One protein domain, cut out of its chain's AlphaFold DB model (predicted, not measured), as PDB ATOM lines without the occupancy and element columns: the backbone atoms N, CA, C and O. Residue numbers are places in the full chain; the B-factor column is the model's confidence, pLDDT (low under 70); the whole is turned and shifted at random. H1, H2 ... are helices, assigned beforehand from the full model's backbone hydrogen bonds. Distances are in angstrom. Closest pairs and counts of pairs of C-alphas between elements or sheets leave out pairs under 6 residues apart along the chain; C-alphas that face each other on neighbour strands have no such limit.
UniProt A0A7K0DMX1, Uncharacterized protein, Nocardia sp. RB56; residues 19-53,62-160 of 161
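What this domain is: This is residues 19 to 53 and 62 to 160 of the 161 residues of an uncharacterized protein of Nocardia sp. RB56 (UniProt A0A7K0DMX1). A body of four helices, in which the hairpin of H3 and H4 packs crosswise on the side-by-side pair H5 and H7, is joined through the tight link from H5 to H6 to a second group, the pair H1 and H6 at one end of the domain, while the longest helix, H2, runs along one side and touches the body at H5 with residues 42 to 46 alone. The 134 printed residues, with seven named helices from H1 to H7 and no named strand, are all helix in class. The whole is only just compact, close to loose, with a radius of gyration of the C-alphas of 16.6 A and spans of 47 by 38 by 26 A.

Where its parts are: H2, residues 34 to 52, is 26.6 A long and begins at C-alpha 34 (45.284, 14.187, 74.948). H1, residues 19 to 32, begins at C-alpha 19 (54.789, 35.334, 84.214). H6 holds residues 123 to 135, H5 residues 107 to 120 and H3 residues 62 to 76. H4, residues 84 to 101, is 25.6 A long. H7, residues 145 to 159, ends at C-alpha 159 (29.384, 4.273, 101.472).

How they stand to each other: H2 touches H5 with residues 42 to 46 alone; the closest C-alphas, of Met 43 and Val 119, are 6.0 A apart. H5 and H7 touch at a shallow tilt of 25 degrees, opposite ways, closest at the C-alphas of Leu 114 and Gly 152, 6.1 A. H7 is about perpendicular to H3, at 87 degrees, and touches it closest at the C-alphas of Ala 147 and Val 71, 5.7 A. H3 and H4 form a helical hairpin, with the C-alphas of Val 67 and Leu 93 closest at 6.7 A. H1 touches H6 at a steep tilt of 40 degrees, opposite ways, the C-alphas of Gln 20 and Ile 135 closest at 4.9 A. H1 and H7 are apart. Every O i to N i+4 pair is within hydrogen-bond range in H1 to H6, and 10 of 11 in H7.

The domain as a whole: The C-alphas farthest apart, of Val 21 and Ala 104, are 48.7 A apart. Residues 54 to 61 are not printed, and C-alphas 53 and 62 are 21.5 A apart across this cut. Of the links that are printed whole, none is long. No printed residue is under 70 in pLDDT.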
ATOM      1  N   GLU A  19      55.739  36.235  83.566       93.62
ATOM      2  CA  GLU A  19      54.789  35.334  84.214       93.62
ATOM      3  C   GLU A  19      53.589  35.016  83.309       93.62
ATOM      4  O   GLU A  19      53.212  33.850  83.175       93.62
ATOM      5  N   GLN A  20      53.016  36.019  82.634       94.25
ATOM      6  CA  GLN A  20      51.915  35.824  81.680       94.25
ATOM      7  C   GLN A  20      52.353  35.027  80.448       94.25
ATOM      8  O   GLN A  20      51.615  34.156  79.987       94.25
ATOM      9  N   VAL A  21      53.564  35.274  79.937       94.81
ATOM     10  CA  VAL A  21      54.132  34.496  78.825       94.81
ATOM     11  C   VAL A  21      54.344  33.038  79.238       94.81
ATOM     12  O   VAL A  21      53.986  32.130  78.488       94.81
ATOM     13  N   GLY A  22      54.874  32.796  80.441       95.38
ATOM     14  CA  GLY A  22      55.016  31.446  80.991       95.38
ATOM     15  C   GLY A  22      53.671  30.729  81.113       95.38
ATOM     16  O   GLY A  22      53.525  29.605  80.632       95.38
ATOM     17  N   ALA A  23      52.662  31.409  81.667       94.69
ATOM     18  CA  ALA A  23      51.311  30.868  81.786       94.69
ATOM     19  C   ALA A  23      50.679  30.552  80.420       94.69
ATOM     20  O   ALA A  23      49.988  29.546  80.268       94.69
ATOM     21  N   TRP A  24      50.944  31.376  79.403       94.38
ATOM     22  CA  TRP A  24      50.490  31.129  78.036       94.38
ATOM     23  C   TRP A  24      51.098  29.863  77.429       94.38
ATOM     24  O   TRP A  24      50.381  29.053  76.839       94.38
ATOM     25  N   VAL A  25      52.412  29.670  77.577       95.19
ATOM     26  CA  VAL A  25      53.100  28.472  77.070       95.19
ATOM     27  C   VAL A  25      52.538  27.215  77.728       95.19
ATOM     28  O   VAL A  25      52.143  26.285  77.024       95.19
ATOM     29  N   GLU A  26      52.419  27.218  79.054       95.81
ATOM     30  CA  GLU A  26      51.873  26.083  79.800       95.81
ATOM     31  C   GLU A  26      50.415  25.793  79.416       95.81
ATOM     32  O   GLU A  26      50.024  24.637  79.248       95.81
ATOM     33  N   LEU A  27      49.605  26.831  79.193       93.88
ATOM     34  CA  LEU A  27      48.233  26.664  78.723       93.88
ATOM     35  C   LEU A  27      48.191  25.966  77.358       93.88
ATOM     36  O   LEU A  27      47.373  25.068  77.152       93.88
ATOM     37  N   VAL A  28      49.064  26.363  76.427       92.94
ATOM     38  CA  VAL A  28      49.162  25.747  75.095       92.94
ATOM     39  C   VAL A  28      49.570  24.276  75.191       92.94
ATOM     40  O   VAL A  28      49.044  23.449  74.442       92.94
ATOM     41  N   GLU A  29      50.484  23.932  76.095       94.88
ATOM     42  CA  GLU A  29      50.865  22.541  76.360       94.88
ATOM     43  C   GLU A  29      49.686  21.743  76.919       94.88
ATOM     44  O   GLU A  29      49.361  20.672  76.402       94.88
ATOM     45  N   LEU A  30      48.970  22.308  77.893       93.94
ATOM     46  CA  LEU A  30      47.830  21.665  78.529       93.94
ATOM     47  C   LEU A  30      46.695  21.367  77.542       93.94
ATOM     48  O   LEU A  30      46.161  20.264  77.517       93.94
ATOM     49  N   VAL A  31      46.334  22.311  76.667       91.19
ATOM     50  CA  VAL A  31      45.262  22.085  75.672       91.19
ATOM     51  C   VAL A  31      45.660  21.106  74.558       91.19
ATOM     52  O   VAL A  31      44.793  20.616  73.818       91.19
ATOM     53  N   ARG A  32      46.960  20.819  74.417       92.06
ATOM     54  CA  ARG A  32      47.506  19.794  73.515       92.06
ATOM     55  C   ARG A  32      47.602  18.416  74.175       92.06
ATOM     56  O   ARG A  32      47.712  17.434  73.443       92.06
ATOM     57  N   ASP A  33      47.515  18.328  75.499       95.62
ATOM     58  CA  ASP A  33      47.477  17.062  76.232       95.62
ATOM     59  C   ASP A  33      46.197  16.275  75.877       95.62
ATOM     60  O   ASP A  33      45.060  16.723  76.073       95.62
ATOM     61  N   ASN A  34      46.382  15.072  75.326       94.12
ATOM     62  CA  ASN A  34      45.284  14.187  74.948       94.12
ATOM     63  C   ASN A  34      44.488  13.685  76.158       94.12
ATOM     64  O   ASN A  34      43.267  13.543  76.054       94.12
ATOM     65  N   ASP A  35      45.141  13.462  77.295       93.06
ATOM     66  CA  ASP A  35      44.497  12.983  78.513       93.06
ATOM     67  C   ASP A  35      43.655  14.089  79.149       93.06
ATOM     68  O   ASP A  35      42.545  13.824  79.620       93.06
ATOM     69  N   PHE A  36      44.126  15.340  79.090       91.38
ATOM     70  CA  PHE A  36      43.332  16.497  79.499       91.38
ATOM     71  C   PHE A  36      42.084  16.646  78.620       91.38
ATOM     72  O   PHE A  36      40.965  16.742  79.124       91.38
ATOM     73  N   ARG A  37      42.239  16.568  77.292       90.75
ATOM     74  CA  ARG A  37      41.107  16.623  76.347       90.75
ATOM     75  C   ARG A  37      40.111  15.487  76.572       90.75
ATOM     76  O   ARG A  37      38.904  15.702  76.469       90.75
ATOM     77  N   ALA A  38      40.603  14.283  76.865       91.69
ATOM     78  CA  ALA A  38      39.762  13.142  77.202       91.69
ATOM     79  C   ALA A  38      38.992  13.386  78.507       91.69
ATOM     80  O   ALA A  38      37.805  13.072  78.575       91.69
ATOM     81  N   SER A  39      39.629  13.995  79.506       89.56
ATOM     82  CA  SER A  39      38.986  14.373  80.765       89.56
ATOM     83  C   SER A  39      37.870  15.394  80.567       89.56
ATOM     84  O   SER A  39      36.722  15.135  80.928       89.56
ATOM     85  N   VAL A  40      38.155  16.499  79.867       87.88
ATOM     86  CA  VAL A  40      37.157  17.524  79.512       87.88
ATOM     87  C   VAL A  40      35.986  16.916  78.738       87.88
ATOM     88  O   VAL A  40      34.830  17.265  78.980       87.88
ATOM     89  N   ARG A  41      36.256  15.962  77.838       89.62
ATOM     90  CA  ARG A  41      35.203  15.232  77.125       89.62
ATOM     91  C   ARG A  41      34.334  14.402  78.070       89.62
ATOM     92  O   ARG A  41      33.117  14.502  77.963       89.62
ATOM     93  N   ARG A  42      34.923  13.635  78.996       89.62
ATOM     94  CA  ARG A  42      34.162  12.856  79.992       89.62
ATOM     95  C   ARG A  42      33.265  13.752  80.841       89.62
ATOM     96  O   ARG A  42      32.092  13.438  81.004       89.62
ATOM     97  N   MET A  43      33.780  14.892  81.305       86.75
ATOM     98  CA  MET A  43      32.975  15.889  82.018       86.75
ATOM     99  C   MET A  43      31.810  16.392  81.157       86.75
ATOM    100  O   MET A  43      30.671  16.423  81.613       86.75
ATOM    101  N   ALA A  44      32.059  16.755  79.896       85.62
ATOM    102  CA  ALA A  44      31.006  17.231  79.000       85.62
ATOM    103  C   ALA A  44      29.934  16.159  78.722       85.62
ATOM    104  O   ALA A  44      28.743  16.477  78.686       85.62
ATOM    105  N   GLU A  45      30.343  14.901  78.545       89.69
ATOM    106  CA  GLU A  45      29.455  13.748  78.365       89.69
ATOM    107  C   GLU A  45      28.619  13.475  79.617       89.69
ATOM    108  O   GLU A  45      27.409  13.286  79.499       89.69
ATOM    109  N   TYR A  46      29.228  13.517  80.805       87.31
ATOM    110  CA  TYR A  46      28.523  13.402  82.083       87.31
ATOM    111  C   TYR A  46      27.460  14.500  82.220       87.31
ATOM    112  O   TYR A  46      26.280  14.205  82.372       87.31
ATOM    113  N   GLN A  47      27.837  15.765  82.008       82.88
ATOM    114  CA  GLN A  47      26.899  16.892  82.077       82.88
ATOM    115  C   GLN A  47      25.772  16.796  81.035       82.88
ATOM    116  O   GLN A  47      24.666  17.289  81.260       82.88
ATOM    117  N   ALA A  48      26.032  16.197  79.870       85.00
ATOM    118  CA  ALA A  48      24.999  15.946  78.870       85.00
ATOM    119  C   ALA A  48      24.023  14.843  79.309       85.00
ATOM    120  O   ALA A  48      22.823  14.983  79.071       85.00
ATOM    121  N   ARG A  49      24.518  13.780  79.959       88.38
ATOM    122  CA  ARG A  49      23.687  12.708  80.532       88.38
ATOM    123  C   ARG A  49      22.797  13.229  81.654       88.38
ATOM    124  O   ARG A  49      21.597  12.981  81.601       88.38
ATOM    125  N   GLU A  50      23.345  14.011  82.581       84.00
ATOM    126  CA  GLU A  50      22.574  14.603  83.683       84.00
ATOM    127  C   GLU A  50      21.455  15.513  83.163       84.00
ATOM    128  O   GLU A  50      20.293  15.358  83.539       84.00
ATOM    129  N   ARG A  51      21.758  16.378  82.182       81.25
ATOM    130  CA  ARG A  51      20.733  17.206  81.523       81.25
ATOM    131  C   ARG A  51      19.650  16.377  80.833       81.25
ATOM    132  O   ARG A  51      18.478  16.731  80.895       81.25
ATOM    133  N   ALA A  52      20.019  15.281  80.170       84.31
ATOM    134  CA  ALA A  52      19.051  14.382  79.541       84.31
ATOM    135  C   ALA A  52      18.182  13.633  80.570       84.31
ATOM    136  O   ALA A  52      17.039  13.298  80.268       84.31
ATOM    137  N   ALA A  53      18.703  13.406  81.779       81.25
ATOM    138  CA  ALA A  53      17.985  12.817  82.906       81.25
ATOM    139  C   ALA A  53      17.083  13.818  83.658       81.25
ATOM    140  O   ALA A  53      16.436  13.439  84.633       81.25
ATOM    141  N   ASP A  62      25.371  28.456  94.271       72.69
ATOM    142  CA  ASP A  62      25.175  28.502  95.723       72.69
ATOM    143  C   ASP A  62      25.515  27.178  96.419       72.69
ATOM    144  O   ASP A  62      26.131  27.183  97.484       72.69
ATOM    145  N   LEU A  63      25.174  26.033  95.813       80.69
ATOM    146  CA  LEU A  63      25.558  24.722  96.347       80.69
ATOM    147  C   LEU A  63      27.075  24.524  96.269       80.69
ATOM    148  O   LEU A  63      27.682  24.041  97.219       80.69
ATOM    149  N   THR A  64      27.681  24.923  95.150       77.62
ATOM    150  CA  THR A  64      29.128  24.809  94.923       77.62
ATOM    151  C   THR A  64      29.888  25.642  95.949       77.62
ATOM    152  O   THR A  64      30.821  25.155  96.582       77.62
ATOM    153  N   GLU A  65      29.444  26.877  96.171       80.62
ATOM    154  CA  GLU A  65      30.039  27.779  97.148       80.62
ATOM    155  C   GLU A  65      29.825  27.288  98.586       80.62
ATOM    156  O   GLU A  65      30.755  27.333  99.389       80.62
ATOM    157  N   ALA A  66      28.648  26.742  98.912       83.75
ATOM    158  CA  ALA A  66      28.392  26.148 100.222       83.75
ATOM    159  C   ALA A  66      29.301  24.938 100.500       83.75
ATOM    160  O   ALA A  66      29.902  24.863 101.571       83.75
ATOM    161  N   VAL A  67      29.440  24.018  99.536       85.88
ATOM    162  CA  VAL A  67      30.353  22.866  99.645       85.88
ATOM    163  C   VAL A  67      31.781  23.353  99.860       85.88
ATOM    164  O   VAL A  67      32.431  22.932 100.816       85.88
ATOM    165  N   ARG A  68      32.249  24.292  99.028       84.31
ATOM    166  CA  ARG A  68      33.598  24.857  99.130       84.31
ATOM    167  C   ARG A  68      33.852  25.457 100.514       84.31
ATOM    168  O   ARG A  68      34.820  25.091 101.169       84.31
ATOM    169  N   GLN A  69      32.964  26.324 100.997       87.88
ATOM    170  CA  GLN A  69      33.130  26.994 102.290       87.88
ATOM    171  C   GLN A  69      33.133  26.033 103.486       87.88
ATOM    172  O   GLN A  69      33.863  26.267 104.452       87.88
ATOM    173  N   GLU A  70      32.291  24.998 103.473       90.88
ATOM    174  CA  GLU A  70      32.246  24.006 104.556       90.88
ATOM    175  C   GLU A  70      33.503  23.132 104.562       90.88
ATOM    176  O   GLU A  70      34.103  22.913 105.618       90.88
ATOM    177  N   VAL A  71      33.951  22.683 103.386       90.19
ATOM    178  CA  VAL A  71      35.156  21.855 103.271       90.19
ATOM    179  C   VAL A  71      36.416  22.660 103.601       90.19
ATOM    180  O   VAL A  71      37.260  22.177 104.355       90.19
ATOM    181  N   ASP A  72      36.519  23.915 103.156       89.94
ATOM    182  CA  ASP A  72      37.639  24.803 103.501       89.94
ATOM    183  C   ASP A  72      37.735  25.035 105.018       89.94
ATOM    184  O   ASP A  72      38.829  25.037 105.596       89.94
ATOM    185  N   ARG A  73      36.588  25.181 105.699       91.94
ATOM    186  CA  ARG A  73      36.535  25.266 107.166       91.94
ATOM    187  C   ARG A  73      37.009  23.974 107.824       91.94
ATOM    188  O   ARG A  73      37.786  24.041 108.777       91.94
ATOM    189  N   ALA A  74      36.582  22.818 107.319       93.31
ATOM    190  CA  ALA A  74      37.006  21.516 107.829       93.31
ATOM    191  C   ALA A  74      38.523  21.315 107.687       93.31
ATOM    192  O   ALA A  74      39.187  20.915 108.646       93.31
ATOM    193  N   LEU A  75      39.076  21.666 106.523       92.06
ATOM    194  CA  LEU A  75      40.509  21.617 106.242       92.06
ATOM    195  C   LEU A  75      41.300  22.557 107.155       92.06
ATOM    196  O   LEU A  75      42.273  22.134 107.775       92.06
ATOM    197  N   THR A  76      40.846  23.804 107.309       93.00
ATOM    198  CA  THR A  76      41.480  24.796 108.199       93.00
ATOM    199  C   THR A  76      41.484  24.330 109.657       93.00
ATOM    200  O   THR A  76      42.442  24.569 110.389       93.00
ATOM    201  N   ALA A  77      40.430  23.631 110.082       94.00
ATOM    202  CA  ALA A  77      40.317  23.055 111.417       94.00
ATOM    203  C   ALA A  77      41.061  21.712 111.584       94.00
ATOM    204  O   ALA A  77      41.046  21.150 112.679       94.00
ATOM    205  N   GLY A  78      41.700  21.181 110.534       94.75
ATOM    206  CA  GLY A  78      42.419  19.904 110.582       94.75
ATOM    207  C   GLY A  78      41.504  18.689 110.772       94.75
ATOM    208  O   GLY A  78      41.924  17.679 111.336       94.75
ATOM    209  N   VAL A  79      40.241  18.782 110.348       96.25
ATOM    210  CA  VAL A  79      39.270  17.690 110.481       96.25
ATOM    211  C   VAL A  79      39.631  16.571 109.508       96.25
ATOM    212  O   VAL A  79      39.628  16.768 108.295       96.25
ATOM    213  N   ALA A  80      39.889  15.370 110.026       94.50
ATOM    214  CA  ALA A  80      40.125  14.199 109.188       94.50
ATOM    215  C   ALA A  80      38.823  13.755 108.479       94.50
ATOM    216  O   ALA A  80      37.763  13.741 109.122       94.50
ATOM    217  N   PRO A  81      38.865  13.392 107.182       93.38
ATOM    218  CA  PRO A  81      37.669  13.063 106.391       93.38
ATOM    219  C   PRO A  81      36.937  11.787 106.863       93.38
ATOM    220  O   PRO A  81      35.730  11.629 106.659       93.38
ATOM    221  N   ASP A  82      37.630  10.892 107.562       93.12
ATOM    222  CA  ASP A  82      37.097   9.667 108.175       93.12
ATOM    223  C   ASP A  82      36.505   9.890 109.584       93.12
ATOM    224  O   ASP A  82      35.910   8.991 110.179       93.12
ATOM    225  N   SER A  83      36.611  11.103 110.132       94.75
ATOM    226  CA  SER A  83      36.161  11.403 111.493       94.75
ATOM    227  C   SER A  83      34.635  11.517 111.627       94.75
ATOM    228  O   SER A  83      33.908  11.835 110.684       94.75
ATOM    229  N   LYS A  84      34.129  11.376 112.862       92.12
ATOM    230  CA  LYS A  84      32.714  11.653 113.184       92.12
ATOM    231  C   LYS A  84      32.319  13.111 112.927       92.12
ATOM    232  O   LYS A  84      31.177  13.372 112.570       92.12
ATOM    233  N   VAL A  85      33.253  14.053 113.079       94.00
ATOM    234  CA  VAL A  85      33.007  15.475 112.782       94.00
ATOM    235  C   VAL A  85      32.779  15.664 111.286       94.00
ATOM    236  O   VAL A  85      31.791  16.279 110.896       94.00
ATOM    237  N   ALA A  86      33.616  15.042 110.447       93.38
ATOM    238  CA  ALA A  86      33.396  15.018 109.005       93.38
ATOM    239  C   ALA A  86      32.040  14.395 108.637       93.38
ATOM    240  O   ALA A  86      31.471  14.750 107.613       93.38
ATOM    241  N   ALA A  87      31.477  13.510 109.475       91.81
ATOM    242  CA  ALA A  87      30.192  12.877 109.180       91.81
ATOM    243  C   ALA A  87      29.038  13.862 109.268       91.81
ATOM    244  O   ALA A  87      28.280  13.965 108.312       91.81
ATOM    245  N   GLY A  88      28.989  14.666 110.331       93.19
ATOM    246  CA  GLY A  88      27.982  15.722 110.437       93.19
ATOM    247  C   GLY A  88      28.086  16.760 109.312       93.19
ATOM    248  O   GLY A  88      27.064  17.256 108.838       93.19
ATOM    249  N   ILE A  89      29.307  17.056 108.845       93.88
ATOM    250  CA  ILE A  89      29.528  17.964 107.709       93.88
ATOM    251  C   ILE A  89      28.978  17.345 106.420       93.88
ATOM    252  O   ILE A  89      28.184  17.981 105.731       93.88
ATOM    253  N   VAL A  90      29.352  16.098 106.116       93.06
ATOM    254  CA  VAL A  90      28.866  15.386 104.925       93.06
ATOM    255  C   VAL A  90      27.348  15.247 104.945       93.06
ATOM    256  O   VAL A  90      26.726  15.541 103.934       93.06
ATOM    257  N   ASP A  91      26.736  14.877 106.071       93.44
ATOM    258  CA  ASP A  91      25.276  14.754 106.168       93.44
ATOM    259  C   ASP A  91      24.578  16.093 105.894       93.44
ATOM    260  O   ASP A  91      23.626  16.150 105.120       93.44
ATOM    261  N   THR A  92      25.114  17.198 106.426       93.12
ATOM    262  CA  THR A  92      24.596  18.550 106.148       93.12
ATOM    263  C   THR A  92      24.683  18.898 104.663       93.12
ATOM    264  O   THR A  92      23.741  19.452 104.090       93.12
ATOM    265  N   LEU A  93      25.813  18.589 104.022       92.88
ATOM    266  CA  LEU A  93      25.972  18.793 102.585       92.88
ATOM    267  C   LEU A  93      25.003  17.901 101.803       92.88
ATOM    268  O   LEU A  93      24.406  18.363 100.835       92.88
ATOM    269  N   MET A  94      24.788  16.659 102.239       93.19
ATOM    270  CA  MET A  94      23.931  15.711 101.536       93.19
ATOM    271  C   MET A  94      22.456  16.072 101.593       93.19
ATOM    272  O   MET A  94      21.788  16.001 100.563       93.19
ATOM    273  N   THR A  95      21.985  16.597 102.722       93.38
ATOM    274  CA  THR A  95      20.649  17.187 102.812       93.38
ATOM    275  C   THR A  95      20.485  18.351 101.826       93.38
ATOM    276  O   THR A  95      19.490  18.408 101.108       93.38
ATOM    277  N   ARG A  96      21.489  19.230 101.683       91.31
ATOM    278  CA  ARG A  96      21.439  20.322 100.687       91.31
ATOM    279  C   ARG A  96      21.410  19.804  99.251       91.31
ATOM    280  O   ARG A  96      20.683  20.351  98.426       91.31
ATOM    281  N   TYR A  97      22.183  18.762  98.938       90.12
ATOM    282  CA  TYR A  97      22.116  18.089  97.637       90.12
ATOM    283  C   TYR A  97      20.723  17.489  97.395       90.12
ATOM    284  O   TYR A  97      20.159  17.672  96.319       90.12
ATOM    285  N   ALA A  98      20.142  16.821  98.391       91.25
ATOM    286  CA  ALA A  98      18.810  16.229  98.304       91.25
ATOM    287  C   ALA A  98      17.746  17.289  97.978       91.25
ATOM    288  O   ALA A  98      16.977  17.122  97.032       91.25
ATOM    289  N   GLU A  99      17.761  18.413  98.700       89.44
ATOM    290  CA  GLU A  99      16.865  19.555  98.479       89.44
ATOM    291  C   GLU A  99      17.063  20.186  97.097       89.44
ATOM    292  O   GLU A  99      16.100  20.411  96.368       89.44
ATOM    293  N   THR A 100      18.320  20.440  96.722       87.00
ATOM    294  CA  THR A 100      18.676  21.130  95.476       87.00
ATOM    295  C   THR A 100      18.265  20.332  94.238       87.00
ATOM    296  O   THR A 100      17.778  20.907  93.268       87.00
ATOM    297  N   PHE A 101      18.440  19.008  94.278       84.81
ATOM    298  CA  PHE A 101      18.156  18.119  93.150       84.81
ATOM    299  C   PHE A 101      16.811  17.387  93.264       84.81
ATOM    300  O   PHE A 101      16.503  16.548  92.416       84.81
ATOM    301  N   GLY A 102      16.019  17.652  94.310       87.44
ATOM    302  CA  GLY A 102      14.751  16.960  94.560       87.44
ATOM    303  C   GLY A 102      14.902  15.438  94.697       87.44
ATOM    304  O   GLY A 102      14.033  14.687  94.253       87.44
ATOM    305  N   LYS A 103      16.021  14.971  95.261       88.81
ATOM    306  CA  LYS A 103      16.354  13.547  95.438       88.81
ATOM    307  C   LYS A 103      16.168  13.128  96.897       88.81
ATOM    308  O   LYS A 103      16.177  13.960  97.797       88.81
ATOM    309  N   ALA A 104      16.014  11.829  97.143       91.62
ATOM    310  CA  ALA A 104      16.040  11.300  98.507       91.62
ATOM    311  C   ALA A 104      17.466  11.380  99.080       91.62
ATOM    312  O   ALA A 104      18.424  11.080  98.371       91.62
ATOM    313  N   ASP A 105      17.608  11.754 100.354       92.12
ATOM    314  CA  ASP A 105      18.891  11.726 101.071       92.12
ATOM    315  C   ASP A 105      19.231  10.281 101.477       92.12
ATOM    316  O   ASP A 105      19.030   9.861 102.616       92.12
ATOM    317  N   ASP A 106      19.671   9.483 100.503       91.44
ATOM    318  CA  ASP A 106      19.954   8.059 100.664       91.44
ATOM    319  C   ASP A 106      21.361   7.676 100.162       91.44
ATOM    320  O   ASP A 106      22.214   8.523  99.865       91.44
ATOM    321  N   ALA A 107      21.642   6.371 100.121       90.50
ATOM    322  CA  ALA A 107      22.910   5.855  99.611       90.50
ATOM    323  C   ALA A 107      23.084   6.096  98.099       90.50
ATOM    324  O   ALA A 107      24.213   6.275  97.642       90.50
ATOM    325  N   HIS A 108      21.993   6.154  97.325       91.19
ATOM    326  CA  HIS A 108      22.056   6.438  95.891       91.19
ATOM    327  C   HIS A 108      22.465   7.888  95.638       91.19
ATOM    328  O   HIS A 108      23.298   8.131  94.768       91.19
ATOM    329  N   LEU A 109      21.948   8.843  96.421       91.25
ATOM    330  CA  LEU A 109      22.380  10.239  96.345       91.25
ATOM    331  C   LEU A 109      23.868  10.388  96.676       91.25
ATOM    332  O   LEU A 109      24.588  11.073  95.953       91.25
ATOM    333  N   ARG A 110      24.337   9.726  97.739       92.81
ATOM    334  CA  ARG A 110      25.757   9.739  98.135       92.81
ATOM    335  C   ARG A 110      26.657   9.177  97.032       92.81
ATOM    336  O   ARG A 110      27.667   9.796  96.707       92.81
ATOM    337  N   ALA A 111      26.277   8.050  96.428       91.56
ATOM    338  CA  ALA A 111      27.011   7.454  95.312       91.56
ATOM    339  C   ALA A 111      27.016   8.362  94.071       91.56
ATOM    340  O   ALA A 111      28.056   8.543  93.444       91.56
ATOM    341  N   TRP A 112      25.879   8.985  93.758       90.88
ATOM    342  CA  TRP A 112      25.758   9.925  92.644       90.88
ATOM    343  C   TRP A 112      26.609  11.189  92.846       90.88
ATOM    344  O   TRP A 112      27.278  11.637  91.915       90.88
ATOM    345  N   VAL A 113      26.661  11.746  94.065       90.75
ATOM    346  CA  VAL A 113      27.556  12.876  94.370       90.75
ATOM    347  C   VAL A 113      29.022  12.461  94.304       90.75
ATOM    348  O   VAL A 113      29.831  13.229  93.790       90.75
ATOM    349  N   LEU A 114      29.373  11.258  94.766       90.81
ATOM    350  CA  LEU A 114      30.740  10.755  94.646       90.81
ATOM    351  C   LEU A 114      31.170  10.641  93.175       90.81
ATOM    352  O   LEU A 114      32.222  11.165  92.826       90.81
ATOM    353  N   GLU A 115      30.340  10.053  92.308       89.62
ATOM    354  CA  GLU A 115      30.607   9.990  90.862       89.62
ATOM    355  C   GLU A 115      30.783  11.398  90.270       89.62
ATOM    356  O   GLU A 115      31.734  11.656  89.532       89.62
ATOM    357  N   ARG A 116      29.906  12.342  90.640       87.62
ATOM    358  CA  ARG A 116      29.994  13.738  90.192       87.62
ATOM    359  C   ARG A 116      31.323  14.389  90.582       87.62
ATOM    360  O   ARG A 116      31.893  15.122  89.775       87.62
ATOM    361  N   LEU A 117      31.800  14.146  91.804       85.56
ATOM    362  CA  LEU A 117      33.088  14.655  92.280       85.56
ATOM    363  C   LEU A 117      34.247  14.000  91.529       85.56
ATOM    364  O   LEU A 117      35.107  14.715  91.042       85.56
ATOM    365  N   GLU A 118      34.245  12.676  91.369       84.94
ATOM    366  CA  GLU A 118      35.305  11.938  90.665       84.94
ATOM    367  C   GLU A 118      35.429  12.343  89.190       84.94
ATOM    368  O   GLU A 118      36.530  12.410  88.646       84.94
ATOM    369  N   VAL A 119      34.307  12.640  88.533       84.38
ATOM    370  CA  VAL A 119      34.305  13.140  87.153       84.38
ATOM    371  C   VAL A 119      34.854  14.569  87.068       84.38
ATOM    372  O   VAL A 119      35.468  14.919  86.058       84.38
ATOM    373  N   ALA A 120      34.635  15.392  88.098       78.75
ATOM    374  CA  ALA A 120      35.060  16.790  88.142       78.75
ATOM    375  C   ALA A 120      36.486  16.999  88.692       78.75
ATOM    376  O   ALA A 120      37.102  18.021  88.387       78.75
ATOM    377  N   ASP A 121      37.010  16.053  89.474       79.62
ATOM    378  CA  ASP A 121      38.293  16.133  90.185       79.62
ATOM    379  C   ASP A 121      39.495  15.819  89.277       79.62
ATOM    380  O   ASP A 121      40.291  14.910  89.519       79.62
ATOM    381  N   ASP A 122      39.629  16.569  88.181       84.88
ATOM    382  CA  ASP A 122      40.875  16.606  87.418       84.88
ATOM    383  C   ASP A 122      41.672  17.864  87.803       84.88
ATOM    384  O   ASP A 122      41.270  18.977  87.437       84.88
ATOM    385  N   PRO A 123      42.831  17.735  88.481       84.69
ATOM    386  CA  PRO A 123      43.617  18.886  88.938       84.69
ATOM    387  C   PRO A 123      44.063  19.797  87.785       84.69
ATOM    388  O   PRO A 123      44.299  20.993  87.974       84.69
ATOM    389  N   ARG A 124      44.125  19.267  86.556       88.94
ATOM    390  CA  ARG A 124      44.442  20.042  85.353       88.94
ATOM    391  C   ARG A 124      43.364  21.059  84.996       88.94
ATOM    392  O   ARG A 124      43.680  22.068  84.375       88.94
ATOM    393  N   VAL A 125      42.108  20.841  85.387       85.94
ATOM    394  CA  VAL A 125      41.021  21.813  85.170       85.94
ATOM    395  C   VAL A 125      41.220  23.035  86.054       85.94
ATOM    396  O   VAL A 125      41.135  24.165  85.575       85.94
ATOM    397  N   THR A 126      41.554  22.828  87.328       85.56
ATOM    398  CA  THR A 126      41.928  23.920  88.236       85.56
ATOM    399  C   THR A 126      43.139  24.670  87.692       85.56
ATOM    400  O   THR A 126      43.128  25.901  87.622       85.56
ATOM    401  N   ARG A 127      44.148  23.934  87.204       90.88
ATOM    402  CA  ARG A 127      45.334  24.541  86.596       90.88
ATOM    403  C   ARG A 127      44.999  25.367  85.353       90.88
ATOM    404  O   ARG A 127      45.478  26.490  85.238       90.88
ATOM    405  N   TYR A 128      44.138  24.866  84.468       90.31
ATOM    406  CA  TYR A 128      43.650  25.605  83.302       90.31
ATOM    407  C   TYR A 128      43.077  26.974  83.704       90.31
ATOM    408  O   TYR A 128      43.471  27.994  83.142       90.31
ATOM    409  N   TRP A 129      42.212  27.021  84.722       87.12
ATOM    410  CA  TRP A 129      41.617  28.278  85.186       87.12
ATOM    411  C   TRP A 129      42.614  29.213  85.873       87.12
ATOM    412  O   TRP A 129      42.526  30.425  85.690       87.12
ATOM    413  N   GLN A 130      43.594  28.681  86.607       90.56
ATOM    414  CA  GLN A 130      44.691  29.483  87.166       90.56
ATOM    415  C   GLN A 130      45.551  30.128  86.072       90.56
ATOM    416  O   GLN A 130      45.933  31.293  86.197       90.56
ATOM    417  N   LEU A 131      45.830  29.396  84.990       93.19
ATOM    418  CA  LEU A 131      46.570  29.913  83.838       93.19
ATOM    419  C   LEU A 131      45.768  31.005  83.125       93.19
ATOM    420  O   LEU A 131      46.302  32.084  82.890       93.19
ATOM    421  N   VAL A 132      44.475  30.775  82.866       91.00
ATOM    422  CA  VAL A 132      43.569  31.784  82.284       91.00
ATOM    423  C   VAL A 132      43.519  33.048  83.146       91.00
ATOM    424  O   VAL A 132      43.667  34.149  82.619       91.00
ATOM    425  N   ALA A 133      43.369  32.906  84.466       89.25
ATOM    426  CA  ALA A 133      43.353  34.043  85.381       89.25
ATOM    427  C   ALA A 133      44.679  34.815  85.360       89.25
ATOM    428  O   ALA A 133      44.669  36.040  85.308       89.25
ATOM    429  N   THR A 134      45.811  34.107  85.327       92.25
ATOM    430  CA  THR A 134      47.140  34.727  85.240       92.25
ATOM    431  C   THR A 134      47.302  35.506  83.938       92.25
ATOM    432  O   THR A 134      47.689  36.672  83.972       92.25
ATOM    433  N   ILE A 135      46.961  34.898  82.797       91.50
ATOM    434  CA  ILE A 135      47.074  35.531  81.474       91.50
ATOM    435  C   ILE A 135      46.232  36.811  81.425       91.50
ATOM    436  O   ILE A 135      46.741  37.862  81.041       91.50
ATOM    437  N   ASN A 136      44.991  36.744  81.910       87.56
ATOM    438  CA  ASN A 136      44.050  37.863  81.883       87.56
ATOM    439  C   ASN A 136      44.254  38.889  83.018       87.56
ATOM    440  O   ASN A 136      43.501  39.860  83.102       87.56
ATOM    441  N   GLY A 137      45.225  38.682  83.915       86.81
ATOM    442  CA  GLY A 137      45.460  39.562  85.067       86.81
ATOM    443  C   GLY A 137      44.321  39.562  86.098       86.81
ATOM    444  O   GLY A 137      44.116  40.548  86.804       86.81
ATOM    445  N   TRP A 138      43.546  38.481  86.170       88.00
ATOM    446  CA  TRP A 138      42.468  38.305  87.142       88.00
ATOM    447  C   TRP A 138      43.006  37.871  88.512       88.00
ATOM    448  O   TRP A 138      44.132  37.378  88.613       88.00
ATOM    449  N   PRO A 139      42.203  38.008  89.587       86.00
ATOM    450  CA  PRO A 139      42.560  37.456  90.887       86.00
ATOM    451  C   PRO A 139      42.892  35.954  90.808       86.00
ATOM    452  O   PRO A 139      42.241  35.230  90.048       86.00
ATOM    453  N   PRO A 140      43.864  35.466  91.604       83.19
ATOM    454  CA  PRO A 140      44.230  34.054  91.614       83.19
ATOM    455  C   PRO A 140      43.038  33.143  91.917       83.19
ATOM    456  O   PRO A 140      42.293  33.364  92.875       83.19
ATOM    457  N   VAL A 141      42.896  32.083  91.124       79.75
ATOM    458  CA  VAL A 141      41.910  31.025  91.362       79.75
ATOM    459  C   VAL A 141      42.453  30.078  92.432       79.75
ATOM    460  O   VAL A 141      43.549  29.530  92.286       79.75
ATOM    461  N   ALA A 142      41.689  29.896  93.511       78.62
ATOM    462  CA  ALA A 142      42.056  29.007  94.609       78.62
ATOM    463  C   ALA A 142      42.177  27.548  94.143       78.62
ATOM    464  O   ALA A 142      41.446  27.105  93.254       78.62
ATOM    465  N   ASP A 143      43.097  26.802  94.755       81.56
ATOM    466  CA  ASP A 143      43.216  25.368  94.512       81.56
ATOM    467  C   ASP A 143      42.081  24.616  95.219       81.56
ATOM    468  O   ASP A 143      41.991  24.618  96.446       81.56
ATOM    469  N   LEU A 144      41.209  23.988  94.430       76.75
ATOM    470  CA  LEU A 144      40.085  23.196  94.926       76.75
ATOM    471  C   LEU A 144      40.453  21.724  95.168       76.75
ATOM    472  O   LEU A 144      39.664  21.005  95.779       76.75
ATOM    473  N   GLY A 145      41.629  21.263  94.724       83.19
ATOM    474  CA  GLY A 145      42.054  19.863  94.834       83.19
ATOM    475  C   GLY A 145      41.974  19.293  96.259       83.19
ATOM    476  O   GLY A 145      41.411  18.209  96.444       83.19
ATOM    477  N   PRO A 146      42.442  20.015  97.298       87.06
ATOM    478  CA  PRO A 146      42.297  19.571  98.684       87.06
ATOM    479  C   PRO A 146      40.837  19.383  99.109       87.06
ATOM    480  O   PRO A 146      40.529  18.435  99.835       87.06
ATOM    481  N   ALA A 147      39.934  20.247  98.640       86.38
ATOM    482  CA  ALA A 147      38.519  20.163  98.970       86.38
ATOM    483  C   ALA A 147      37.839  18.969  98.283       86.38
ATOM    484  O   ALA A 147      37.128  18.209  98.944       86.38
ATOM    485  N   PHE A 148      38.111  18.749  96.991       84.25
ATOM    486  CA  PHE A 148      37.635  17.567  96.263       84.25
ATOM    487  C   PHE A 148      38.127  16.271  96.911       84.25
ATOM    488  O   PHE A 148      37.323  15.390  97.219       84.25
ATOM    489  N   THR A 149      39.427  16.199  97.213       88.62
ATOM    490  CA  THR A 149      40.043  15.034  97.863       88.62
ATOM    491  C   THR A 149      39.387  14.750  99.214       88.62
ATOM    492  O   THR A 149      38.972  13.622  99.484       88.62
ATOM    493  N   TRP A 150      39.262  15.772 100.069       93.38
ATOM    494  CA  TRP A 150      38.674  15.621 101.398       93.38
ATOM    495  C   TRP A 150      37.225  15.138 101.319       93.38
ATOM    496  O   TRP A 150      36.854  14.179 102.001       93.38
ATOM    497  N   PHE A 151      36.416  15.758 100.457       91.44
ATOM    498  CA  PHE A 151      34.997  15.434 100.354       91.44
ATOM    499  C   PHE A 151      34.769  14.050  99.738       91.44
ATOM    500  O   PHE A 151      33.955  13.281 100.251       91.44
ATOM    501  N   GLY A 152      35.544  13.684  98.713       90.94
ATOM    502  CA  GLY A 152      35.502  12.357  98.100       90.94
ATOM    503  C   GLY A 152      35.878  11.239  99.078       90.94
ATOM    504  O   GLY A 152      35.169  10.236  99.169       90.94
ATOM    505  N   VAL A 153      36.946  11.415  99.870       92.25
ATOM    506  CA  VAL A 153      37.328  10.443 100.915       92.25
ATOM    507  C   VAL A 153      36.243  10.336 101.985       92.25
ATOM    508  O   VAL A 153      35.881   9.226 102.387       92.25
ATOM    509  N   ALA A 154      35.690  11.469 102.425       92.62
ATOM    510  CA  ALA A 154      34.638  11.474 103.429       92.62
ATOM    511  C   ALA A 154      33.382  10.737 102.929       92.62
ATOM    512  O   ALA A 154      32.853   9.881 103.639       92.62
ATOM    513  N   LEU A 155      32.939  10.984 101.695       91.50
ATOM    514  CA  LEU A 155      31.805  10.270 101.100       91.50
ATOM    515  C   LEU A 155      32.068   8.770 100.955       91.50
ATOM    516  O   LEU A 155      31.223   7.971 101.354       91.50
ATOM    517  N   ARG A 156      33.245   8.376 100.454       90.69
ATOM    518  CA  ARG A 156      33.586   6.960 100.251       90.69
ATOM    519  C   ARG A 156      33.588   6.174 101.565       90.69
ATOM    520  O   ARG A 156      32.950   5.133 101.645       90.69
ATOM    521  N   THR A 157      34.168   6.747 102.622       89.00
ATOM    522  CA  THR A 157      34.179   6.155 103.978       89.00
ATOM    523  C   THR A 157      32.769   5.878 104.521       89.00
ATOM    524  O   THR A 157      32.596   5.060 105.413       89.00
ATOM    525  N   ARG A 158      31.747   6.578 104.015       83.00
ATOM    526  CA  ARG A 158      30.347   6.467 104.466       83.00
ATOM    527  C   ARG A 158      29.483   5.595 103.560       83.00
ATOM    528  O   ARG A 158      28.348   5.297 103.920       83.00
ATOM    529  N   LEU A 159      29.993   5.241 102.383       82.62
ATOM    530  CA  LEU A 159      29.384   4.273 101.472       82.62
ATOM    531  C   LEU A 159      29.901   2.854 101.733       82.62
ATOM    532  O   LEU A 159      29.223   1.887 101.388       82.62
ATOM    533  N   GLU A 160      31.085   2.730 102.332       71.75
ATOM    534  CA  GLU A 160      31.627   1.460 102.805       71.75
ATOM    535  C   GLU A 160      30.916   1.036 104.116       71.75
ATOM    536  O   GLU A 160      30.738   1.876 105.001       71.75
TER     537      GLU A 160